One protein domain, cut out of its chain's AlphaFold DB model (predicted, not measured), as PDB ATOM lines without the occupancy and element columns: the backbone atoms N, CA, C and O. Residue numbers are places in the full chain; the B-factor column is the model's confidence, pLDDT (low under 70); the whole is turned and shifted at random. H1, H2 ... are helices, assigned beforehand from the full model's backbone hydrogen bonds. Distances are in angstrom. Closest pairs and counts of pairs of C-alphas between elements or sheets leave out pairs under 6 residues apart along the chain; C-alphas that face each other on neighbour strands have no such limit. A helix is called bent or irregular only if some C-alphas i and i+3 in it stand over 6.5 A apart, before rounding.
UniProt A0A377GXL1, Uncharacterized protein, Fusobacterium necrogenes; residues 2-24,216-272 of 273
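Overview. This is residues 2 to 24 and 216 to 272 of the 273 residues of an uncharacterized protein of Fusobacterium necrogenes (UniProt A0A377GXL1). Look first for a long helical arm, residues 235 to 272, most of it H3b, that sticks out from a small head. In the head, H1 and H2 lie side by side, running opposite ways, and H3a, the first arm of bent H3, lies across one end of the pair; residues 19 to 24 stick out beyond the pair's other end. The printed part has 80 residues, all helix in class, with named helices H1, H2, H3 in that order and no named strand. It is extended, with a radius of gyration of the C-alphas of 21.8 A and spans of 69 by 35 by 21 A.

Arrangement. Begin at H3, residues 228 to 270, assigned as one helix by its hydrogen bonds but bent: C-alphas 235 and 238 are 6.7 A apart. Its arms, H3a, residues 228 to 235, and H3b, residues 238 to 270, stand at a shallow tilt of 33 degrees, only just short of steep. H1, residues 2 to 23, touches H3a with residues 3 to 7 alone, about perpendicular at 78 degrees; the closest C-alphas, of Phe 7 and Tyr 230, are 6.6 A apart. H2, residues 216 to 225, touches H1 at a shallow tilt of 18 degrees, opposite ways; H1 uses residues 11 to 18 alone, and the closest C-alphas, of Tyr 18 and Leu 216, are 6.9 A apart. H2 and H3a only just touch, only at the corner, with 3 pairs of C-alphas within 8 A, the closest those of Ile 224 and Tyr 230 at 5.6 A. H3b is apart from H1 and H2. Every O i to N i+4 pair is within hydrogen-bond range in H1 and H2, against 3 of 4 in H3a and 28 of 29 in H3b.

Along the chain. Find C-alpha 238 at (187.261, 209.367, 152.974); from there H3b runs 48.4 A to C-alpha 270 at (149.447, 184.301, 136.020). H3a measures 11.2 A and H2 14.2 A. H1 starts at C-alpha 2, (200.921, 215.913, 138.168), and runs 30.9 A.

Size, cuts and confidence. The farthest C-alphas, of Ser 226 and Leu 272, are 69.5 A apart. Residues 25 to 215 are not printed; look across this cut and C-alphas 24 and 216 are 15.8 A apart. The link from H2 to H3 is tight. Confidence is under 70 at residues 2 to 3, 22 to 24 and 266 to 272.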
ATOM      1  N   TRP A   2     199.831 216.871 138.431       60.50
ATOM      2  CA  TRP A   2     200.921 215.913 138.168       60.50
ATOM      3  C   TRP A   2     201.192 214.950 139.346       60.50
ATOM      4  O   TRP A   2     201.245 213.742 139.143       60.50
ATOM      5  N   ASN A   3     201.187 215.449 140.586       67.69
ATOM      6  CA  ASN A   3     201.434 214.627 141.782       67.69
ATOM      7  C   ASN A   3     200.294 213.643 142.116       67.69
ATOM      8  O   ASN A   3     200.550 212.556 142.624       67.69
ATOM      9  N   TYR A   4     199.049 213.953 141.728       78.06
ATOM     10  CA  TYR A   4     197.921 213.012 141.820       78.06
ATOM     11  C   TYR A   4     198.094 211.838 140.859       78.06
ATOM     12  O   TYR A   4     197.861 210.689 141.220       78.06
ATOM     13  N   ARG A   5     198.527 212.127 139.628       83.44
ATOM     14  CA  ARG A   5     198.789 211.100 138.621       83.44
ATOM     15  C   ARG A   5     199.898 210.154 139.081       83.44
ATOM     16  O   ARG A   5     199.703 208.947 139.024       83.44
ATOM     17  N   ILE A   6     201.003 210.696 139.593       86.00
ATOM     18  CA  ILE A   6     202.131 209.896 140.092       86.00
ATOM     19  C   ILE A   6     201.712 209.039 141.295       86.00
ATOM     20  O   ILE A   6     202.076 207.868 141.356       86.00
ATOM     21  N   PHE A   7     200.901 209.572 142.216       87.19
ATOM     22  CA  PHE A   7     200.354 208.795 143.334       87.19
ATOM     23  C   PHE A   7     199.600 207.547 142.851       87.19
ATOM     24  O   PHE A   7     199.901 206.434 143.282       87.19
ATOM     25  N   PHE A   8     198.659 207.710 141.915       87.38
ATOM     26  CA  PHE A   8     197.896 206.582 141.376       87.38
ATOM     27  C   PHE A   8     198.747 205.640 140.515       87.38
ATOM     28  O   PHE A   8     198.500 204.435 140.520       87.38
ATOM     29  N   GLU A   9     199.753 206.150 139.801       90.38
ATOM     30  CA  GLU A   9     200.712 205.322 139.062       90.38
ATOM     31  C   GLU A   9     201.530 204.441 140.018       90.38
ATOM     32  O   GLU A   9     201.572 203.226 139.823       90.38
ATOM     33  N   ASN A  10     202.085 205.004 141.096       89.12
ATOM     34  CA  ASN A  10     202.834 204.251 142.105       89.12
ATOM     35  C   ASN A  10     201.953 203.233 142.841       89.12
ATOM     36  O   ASN A  10     202.336 202.071 142.974       89.12
ATOM     37  N   LEU A  11     200.739 203.626 143.235       89.12
ATOM     38  CA  LEU A  11     199.773 202.719 143.859       89.12
ATOM     39  C   LEU A  11     199.411 201.555 142.922       89.12
ATOM     40  O   LEU A  11     199.312 200.406 143.353       89.12
ATOM     41  N   ASN A  12     199.259 201.821 141.622       88.81
ATOM     42  CA  ASN A  12     199.020 200.785 140.620       88.81
ATOM     43  C   ASN A  12     200.244 199.878 140.417       88.81
ATOM     44  O   ASN A  12     200.076 198.676 140.232       88.81
ATOM     45  N   LEU A  13     201.465 200.419 140.454       91.19
ATOM     46  CA  LEU A  13     202.697 199.631 140.353       91.19
ATOM     47  C   LEU A  13     202.848 198.672 141.535       91.19
ATOM     48  O   LEU A  13     203.077 197.483 141.311       91.19
ATOM     49  N   ILE A  14     202.635 199.155 142.762       88.88
ATOM     50  CA  ILE A  14     202.637 198.318 143.969       88.88
ATOM     51  C   ILE A  14     201.549 197.243 143.850       88.88
ATOM     52  O   ILE A  14     201.835 196.053 143.959       88.88
ATOM     53  N   ASN A  15     200.317 197.616 143.495       83.81
ATOM     54  CA  ASN A  15     199.243 196.638 143.303       83.81
ATOM     55  C   ASN A  15     199.555 195.602 142.213       83.81
ATOM     56  O   ASN A  15     199.228 194.430 142.374       83.81
ATOM     57  N   LYS A  16     200.187 195.996 141.102       84.38
ATOM     58  CA  LYS A  16     200.611 195.062 140.049       84.38
ATOM     59  C   LYS A  16     201.707 194.122 140.533       84.38
ATOM     60  O   LYS A  16     201.622 192.936 140.239       84.38
ATOM     61  N   LYS A  17     202.695 194.622 141.281       85.69
ATOM     62  CA  LYS A  17     203.749 193.810 141.905       85.69
ATOM     63  C   LYS A  17     203.130 192.707 142.761       85.69
ATOM     64  O   LYS A  17     203.409 191.540 142.519       85.69
ATOM     65  N   TYR A  18     202.235 193.054 143.687       81.62
ATOM     66  CA  TYR A  18     201.589 192.061 144.553       81.62
ATOM     67  C   TYR A  18     200.610 191.153 143.808       81.62
ATOM     68  O   TYR A  18     200.565 189.962 144.087       81.62
ATOM     69  N   LYS A  19     199.895 191.654 142.793       75.25
ATOM     70  CA  LYS A  19     199.093 190.789 141.914       75.25
ATOM     71  C   LYS A  19     199.942 189.761 141.175       75.25
ATOM     72  O   LYS A  19     199.502 188.630 141.066       75.25
ATOM     73  N   LEU A  20     201.123 190.140 140.683       74.31
ATOM     74  CA  LEU A  20     202.048 189.223 140.009       74.31
ATOM     75  C   LEU A  20     202.665 188.214 140.980       74.31
ATOM     76  O   LEU A  20     202.797 187.043 140.641       74.31
ATOM     77  N   LEU A  21     203.020 188.654 142.191       71.56
ATOM     78  CA  LEU A  21     203.494 187.763 143.250       71.56
ATOM     79  C   LEU A  21     202.426 186.724 143.612       71.56
ATOM     80  O   LEU A  21     202.741 185.540 143.671       71.56
ATOM     81  N   ASN A  22     201.170 187.152 143.750       65.75
ATOM     82  CA  ASN A  22     200.052 186.271 144.089       65.75
ATOM     83  C   ASN A  22     199.597 185.416 142.894       65.75
ATOM     84  O   ASN A  22     199.183 184.286 143.087       65.75
ATOM     85  N   SER A  23     199.688 185.902 141.650       58.16
ATOM     86  CA  SER A  23     199.341 185.105 140.458       58.16
ATOM     87  C   SER A  23     200.397 184.063 140.098       58.16
ATOM     88  O   SER A  23     200.107 183.135 139.353       58.16
ATOM     89  N   ASN A  24     201.631 184.250 140.574       57.72
ATOM     90  CA  ASN A  24     202.704 183.265 140.467       57.72
ATOM     91  C   ASN A  24     202.682 182.250 141.619       57.72
ATOM     92  O   ASN A  24     203.478 181.313 141.598       57.72
ATOM     93  N   LEU A 216     202.053 194.237 151.573       81.56
ATOM     94  CA  LEU A 216     201.421 195.232 150.699       81.56
ATOM     95  C   LEU A 216     201.054 196.501 151.480       81.56
ATOM     96  O   LEU A 216     201.319 197.610 151.023       81.56
ATOM     97  N   SER A 217     200.456 196.336 152.659       80.94
ATOM     98  CA  SER A 217     200.015 197.455 153.497       80.94
ATOM     99  C   SER A 217     201.181 198.322 153.983       80.94
ATOM    100  O   SER A 217     201.083 199.547 153.932       80.94
ATOM    101  N   GLU A 218     202.291 197.717 154.415       84.88
ATOM    102  CA  GLU A 218     203.484 198.466 154.833       84.88
ATOM    103  C   GLU A 218     204.178 199.147 153.646       84.88
ATOM    104  O   GLU A 218     204.511 200.321 153.758       84.88
ATOM    105  N   GLU A 219     204.303 198.505 152.477       87.75
ATOM    106  CA  GLU A 219     204.887 199.162 151.290       87.75
ATOM    107  C   GLU A 219     204.024 200.347 150.814       87.75
ATOM    108  O   GLU A 219     204.548 201.405 150.460       87.75
ATOM    109  N   LEU A 220     202.691 200.225 150.872       87.62
ATOM    110  CA  LEU A 220     201.782 201.347 150.608       87.62
ATOM    111  C   LEU A 220     201.960 202.475 151.629       87.62
ATOM    112  O   LEU A 220     201.975 203.649 151.254       87.62
ATOM    113  N   LYS A 221     202.111 202.143 152.912       88.06
ATOM    114  CA  LYS A 221     202.337 203.115 153.986       88.06
ATOM    115  C   LYS A 221     203.675 203.833 153.821       88.06
ATOM    116  O   LYS A 221     203.699 205.059 153.897       88.06
ATOM    117  N   GLU A 222     204.760 203.118 153.542       91.12
ATOM    118  CA  GLU A 222     206.073 203.704 153.246       91.12
ATOM    119  C   GLU A 222     206.017 204.610 152.013       91.12
ATOM    120  O   GLU A 222     206.503 205.744 152.057       91.12
ATOM    121  N   MET A 223     205.345 204.168 150.943       90.50
ATOM    122  CA  MET A 223     205.113 204.989 149.754       90.50
ATOM    123  C   MET A 223     204.393 206.295 150.117       90.50
ATOM    124  O   MET A 223     204.819 207.363 149.677       90.50
ATOM    125  N   ILE A 224     203.330 206.239 150.924       89.75
ATOM    126  CA  ILE A 224     202.585 207.431 151.356       89.75
ATOM    127  C   ILE A 224     203.466 208.347 152.218       89.75
ATOM    128  O   ILE A 224     203.499 209.553 151.989       89.75
ATOM    129  N   LEU A 225     204.213 207.793 153.177       88.94
ATOM    130  CA  LEU A 225     205.081 208.564 154.072       88.94
ATOM    131  C   LEU A 225     206.273 209.207 153.346       88.94
ATOM    132  O   LEU A 225     206.783 210.229 153.807       88.94
ATOM    133  N   SER A 226     206.691 208.654 152.205       88.81
ATOM    134  CA  SER A 226     207.796 209.191 151.400       88.81
ATOM    135  C   SER A 226     207.507 210.568 150.784       88.81
ATOM    136  O   SER A 226     208.442 211.286 150.427       88.81
ATOM    137  N   ASN A 227     206.232 210.965 150.669       86.50
ATOM    138  CA  ASN A 227     205.840 212.245 150.089       86.50
ATOM    139  C   ASN A 227     204.633 212.848 150.821       86.50
ATOM    140  O   ASN A 227     203.513 212.352 150.723       86.50
ATOM    141  N   LYS A 228     204.850 213.984 151.496       83.88
ATOM    142  CA  LYS A 228     203.808 214.689 152.260       83.88
ATOM    143  C   LYS A 228     202.578 215.050 151.424       83.88
ATOM    144  O   LYS A 228     201.477 215.033 151.957       83.88
ATOM    145  N   GLU A 229     202.730 215.307 150.127       85.31
ATOM    146  CA  GLU A 229     201.585 215.614 149.266       85.31
ATOM    147  C   GLU A 229     200.649 214.413 149.067       85.31
ATOM    148  O   GLU A 229     199.462 214.595 148.809       85.31
ATOM    149  N   TYR A 230     201.134 213.174 149.214       87.94
ATOM    150  CA  TYR A 230     200.278 211.985 149.152       87.94
ATOM    151  C   TYR A 230     199.343 211.885 150.356       87.94
ATOM    152  O   TYR A 230     198.225 211.393 150.211       87.94
ATOM    153  N   LEU A 231     199.753 212.401 151.520       85.12
ATOM    154  CA  LEU A 231     198.876 212.497 152.686       85.12
ATOM    155  C   LEU A 231     197.697 213.434 152.404       85.12
ATOM    156  O   LEU A 231     196.560 213.071 152.692       85.12
ATOM    157  N   ASP A 232     197.934 214.579 151.757       83.62
ATOM    158  CA  ASP A 232     196.870 215.526 151.386       83.62
ATOM    159  C   ASP A 232     195.850 214.918 150.411       83.62
ATOM    160  O   ASP A 232     194.665 215.264 150.434       83.62
ATOM    161  N   ILE A 233     196.296 214.006 149.541       83.44
ATOM    162  CA  ILE A 233     195.412 213.215 148.676       83.44
ATOM    163  C   ILE A 233     194.598 212.237 149.528       83.44
ATOM    164  O   ILE A 233     193.380 212.153 149.363       83.44
ATOM    165  N   LEU A 234     195.256 211.530 150.450       84.31
ATOM    166  CA  LEU A 234     194.626 210.532 151.310       84.31
ATOM    167  C   LEU A 234     193.550 211.145 152.213       84.31
ATOM    168  O   LEU A 234     192.489 210.553 152.356       84.31
ATOM    169  N   TYR A 235     193.775 212.344 152.755       85.81
ATOM    170  CA  TYR A 235     192.807 213.036 153.613       85.81
ATOM    171  C   TYR A 235     191.502 213.411 152.900       85.81
ATOM    172  O   TYR A 235     190.476 213.542 153.556       85.81
ATOM    173  N   LYS A 236     191.517 213.556 151.569       83.25
ATOM    174  CA  LYS A 236     190.323 213.887 150.770       83.25
ATOM    175  C   LYS A 236     189.533 212.654 150.325       83.25
ATOM    176  O   LYS A 236     188.391 212.785 149.893       83.25
ATOM    177  N   LEU A 237     190.137 211.465 150.374       84.19
ATOM    178  CA  LEU A 237     189.508 210.228 149.907       84.19
ATOM    179  C   LEU A 237     188.340 209.740 150.782       84.19
ATOM    180  O   LEU A 237     187.378 209.271 150.180       84.19
ATOM    181  N   PRO A 238     188.363 209.828 152.129       85.88
ATOM    182  CA  PRO A 238     187.261 209.367 152.974       85.88
ATOM    183  C   PRO A 238     185.907 209.968 152.591       85.88
ATOM    184  O   PRO A 238     184.977 209.219 152.307       85.88
ATOM    185  N   ASP A 239     185.825 211.295 152.460       83.81
ATOM    186  CA  ASP A 239     184.575 211.985 152.110       83.81
ATOM    187  C   ASP A 239     184.062 211.571 150.722       83.81
ATOM    188  O   ASP A 239     182.868 211.359 150.503       83.81
ATOM    189  N   VAL A 240     184.975 211.423 149.756       86.38
ATOM    190  CA  VAL A 240     184.637 210.954 148.405       86.38
ATOM    191  C   VAL A 240     184.153 209.504 148.443       86.38
ATOM    192  O   VAL A 240     183.166 209.170 147.791       86.38
ATOM    193  N   LEU A 241     184.814 208.643 149.220       85.62
ATOM    194  CA  LEU A 241     184.441 207.241 149.387       85.62
ATOM    195  C   LEU A 241     183.066 207.098 150.034       85.62
ATOM    196  O   LEU A 241     182.291 206.247 149.602       85.62
ATOM    197  N   ASP A 242     182.741 207.917 151.028       86.56
ATOM    198  CA  ASP A 242     181.439 207.867 151.687       86.56
ATOM    199  C   ASP A 242     180.311 208.307 150.746       86.56
ATOM    200  O   ASP A 242     179.295 207.616 150.652       86.56
ATOM    201  N   ASN A 243     180.528 209.345 149.935       90.81
ATOM    202  CA  ASN A 243     179.583 209.728 148.881       90.81
ATOM    203  C   ASN A 243     179.387 208.615 147.837       90.81
ATOM    204  O   ASN A 243     178.255 208.298 147.466       90.81
ATOM    205  N   ILE A 244     180.474 207.967 147.403       91.88
ATOM    206  CA  ILE A 244     180.406 206.829 146.474       91.88
ATOM    207  C   ILE A 244     179.621 205.666 147.093       91.88
ATOM    208  O   ILE A 244     178.802 205.051 146.409       91.88
ATOM    209  N   LYS A 245     179.839 205.349 148.378       89.56
ATOM    210  CA  LYS A 245     179.095 204.284 149.074       89.56
ATOM    211  C   LYS A 245     177.597 204.576 149.086       89.56
ATOM    212  O   LYS A 245     176.821 203.668 148.792       89.56
ATOM    213  N   VAL A 246     177.200 205.813 149.390       92.69
ATOM    214  CA  VAL A 246     175.790 206.237 149.364       92.69
ATOM    215  C   VAL A 246     175.198 206.027 147.972       92.69
ATOM    216  O   VAL A 246     174.152 205.394 147.835       92.69
ATOM    217  N   GLU A 247     175.892 206.469 146.923       94.88
ATOM    218  CA  GLU A 247     175.414 206.317 145.546       94.88
ATOM    219  C   GLU A 247     175.307 204.841 145.118       94.88
ATOM    220  O   GLU A 247     174.341 204.441 144.466       94.88
ATOM    221  N   LEU A 248     176.270 204.000 145.511       92.81
ATOM    222  CA  LEU A 248     176.227 202.558 145.250       92.81
ATOM    223  C   LEU A 248     175.062 201.874 145.971       92.81
ATOM    224  O   LEU A 248     174.417 201.005 145.385       92.81
ATOM    225  N   GLN A 249     174.779 202.264 147.217       93.50
ATOM    226  CA  GLN A 249     173.637 201.745 147.969       93.50
ATOM    227  C   GLN A 249     172.315 202.132 147.306       93.50
ATOM    228  O   GLN A 249     171.466 201.264 147.120       93.50
ATOM    229  N   LEU A 250     172.156 203.389 146.882       95.06
ATOM    230  CA  LEU A 250     170.965 203.837 146.151       95.06
ATOM    231  C   LEU A 250     170.759 203.024 144.867       95.06
ATOM    232  O   LEU A 250     169.701 202.427 144.684       95.06
ATOM    233  N   LYS A 251     171.805 202.880 144.042       95.44
ATOM    234  CA  LYS A 251     171.754 202.068 142.810       95.44
ATOM    235  C   LYS A 251     171.417 200.601 143.073       95.44
ATOM    236  O   LYS A 251     170.788 199.951 142.236       95.44
ATOM    237  N   PHE A 252     171.877 200.042 144.193       94.62
ATOM    238  CA  PHE A 252     171.516 198.685 144.596       94.62
ATOM    239  C   PHE A 252     170.018 198.582 144.906       94.62
ATOM    240  O   PHE A 252     169.364 197.672 144.394       94.62
ATOM    241  N   TRP A 253     169.477 199.517 145.694       95.06
ATOM    242  CA  TRP A 253     168.061 199.536 146.063       95.06
ATOM    243  C   TRP A 253     167.145 199.746 144.860       95.06
ATOM    244  O   TRP A 253     166.199 198.981 144.704       95.06
ATOM    245  N   GLU A 254     167.472 200.677 143.963       95.56
ATOM    246  CA  GLU A 254     166.724 200.902 142.717       95.56
ATOM    247  C   GLU A 254     166.655 199.627 141.864       95.56
ATOM    248  O   GLU A 254     165.583 199.200 141.433       95.56
ATOM    249  N   LYS A 255     167.796 198.947 141.673       94.81
ATOM    250  CA  LYS A 255     167.843 197.675 140.933       94.81
ATOM    251  C   LYS A 255     167.068 196.558 141.627       94.81
ATOM    252  O   LYS A 255     166.512 195.685 140.954       94.81
ATOM    253  N   LEU A 256     167.090 196.520 142.956       92.56
ATOM    254  CA  LEU A 256     166.341 195.533 143.723       92.56
ATOM    255  C   LEU A 256     164.833 195.777 143.590       92.56
ATOM    256  O   LEU A 256     164.095 194.833 143.314       92.56
ATOM    257  N   GLU A 257     164.395 197.027 143.723       93.06
ATOM    258  CA  GLU A 257     163.007 197.454 143.546       93.06
ATOM    259  C   GLU A 257     162.491 197.115 142.144       93.06
ATOM    260  O   GLU A 257     161.457 196.459 142.009       93.06
ATOM    261  N   GLU A 258     163.251 197.447 141.099       93.81
ATOM    262  CA  GLU A 258     162.910 197.112 139.713       93.81
ATOM    263  C   GLU A 258     162.707 195.597 139.530       93.81
ATOM    264  O   GLU A 258     161.750 195.146 138.891       93.81
ATOM    265  N   ARG A 259     163.580 194.771 140.122       92.00
ATOM    266  CA  ARG A 259     163.458 193.304 140.065       92.00
ATOM    267  C   ARG A 259     162.241 192.786 140.825       92.00
ATOM    268  O   ARG A 259     161.585 191.859 140.341       92.00
ATOM    269  N   LEU A 260     161.945 193.353 141.991       89.75
ATOM    270  CA  LEU A 260     160.782 192.977 142.794       89.75
ATOM    271  C   LEU A 260     159.479 193.345 142.075       89.75
ATOM    272  O   LEU A 260     158.615 192.479 141.929       89.75
ATOM    273  N   ASN A 261     159.379 194.559 141.533       90.50
ATOM    274  CA  ASN A 261     158.216 195.023 140.773       90.50
ATOM    275  C   ASN A 261     157.979 194.156 139.527       90.50
ATOM    276  O   ASN A 261     156.888 193.613 139.346       90.50
ATOM    277  N   ASN A 262     159.028 193.881 138.745       86.62
ATOM    278  CA  ASN A 262     158.952 192.968 137.600       86.62
ATOM    279  C   ASN A 262     158.524 191.538 137.991       86.62
ATOM    280  O   ASN A 262     157.831 190.853 137.231       86.62
ATOM    281  N   SER A 263     158.936 191.047 139.165       82.69
ATOM    282  CA  SER A 263     158.523 189.730 139.664       82.69
ATOM    283  C   SER A 263     157.065 189.709 140.133       82.69
ATOM    284  O   SER A 263     156.400 188.680 139.985       82.69
ATOM    285  N   LEU A 264     156.572 190.802 140.716       77.25
ATOM    286  CA  LEU A 264     155.189 190.937 141.174       77.25
ATOM    287  C   LEU A 264     154.224 191.049 139.987       77.25
ATOM    288  O   LEU A 264     153.220 190.334 139.953       77.25
ATOM    289  N   GLU A 265     154.570 191.823 138.957       73.69
ATOM    290  CA  GLU A 265     153.781 191.924 137.721       73.69
ATOM    291  C   GLU A 265     153.669 190.585 136.974       73.69
ATOM    292  O   GLU A 265     152.603 190.232 136.459       73.69
ATOM    293  N   LYS A 266     154.750 189.790 136.950       68.50
ATOM    294  CA  LYS A 266     154.737 188.435 136.370       68.50
ATOM    295  C   LYS A 266     153.839 187.466 137.143       68.50
ATOM    296  O   LYS A 266     153.201 186.620 136.522       68.50
ATOM    297  N   LYS A 267     153.757 187.582 138.474       62.69
ATOM    298  CA  LYS A 267     152.848 186.763 139.298       62.69
ATOM    299  C   LYS A 267     151.384 187.192 139.154       62.69
ATOM    300  O   LYS A 267     150.525 186.322 139.057       62.69
ATOM    301  N   GLY A 268     151.100 188.492 139.060       59.12
ATOM    302  CA  GLY A 268     149.740 189.012 138.847       59.12
ATOM    303  C   GLY A 268     149.123 188.592 137.507       59.12
ATOM    304  O   GLY A 268     147.949 188.233 137.454       59.12
ATOM    305  N   LYS A 269     149.921 188.531 136.431       55.75
ATOM    306  CA  LYS A 269     149.461 188.055 135.109       55.75
ATOM    307  C   LYS A 269     149.147 186.553 135.054       55.75
ATOM    308  O   LYS A 269     148.364 186.144 134.204       55.75
ATOM    309  N   ASN A 270     149.719 185.743 135.946       54.00
ATOM    310  CA  ASN A 270     149.447 184.301 136.020       54.00
ATOM    311  C   ASN A 270     148.199 183.949 136.850       54.00
ATOM    312  O   ASN A 270     147.769 182.805 136.803       54.00
ATOM    313  N   LEU A 271     147.623 184.901 137.593       51.53
ATOM    314  CA  LEU A 271     146.386 184.719 138.370       51.53
ATOM    315  C   LEU A 271     145.115 185.126 137.595       51.53
ATOM    316  O   LEU A 271     144.011 184.914 138.083       51.53
ATOM    317  N   LEU A 272     145.270 185.726 136.408       48.62
ATOM    318  CA  LEU A 272     144.186 186.192 135.526       48.62
ATOM    319  C   LEU A 272     144.020 185.322 134.258       48.62
ATOM    320  O   LEU A 272     143.344 185.732 133.315       48.62
TER     321      LEU A 272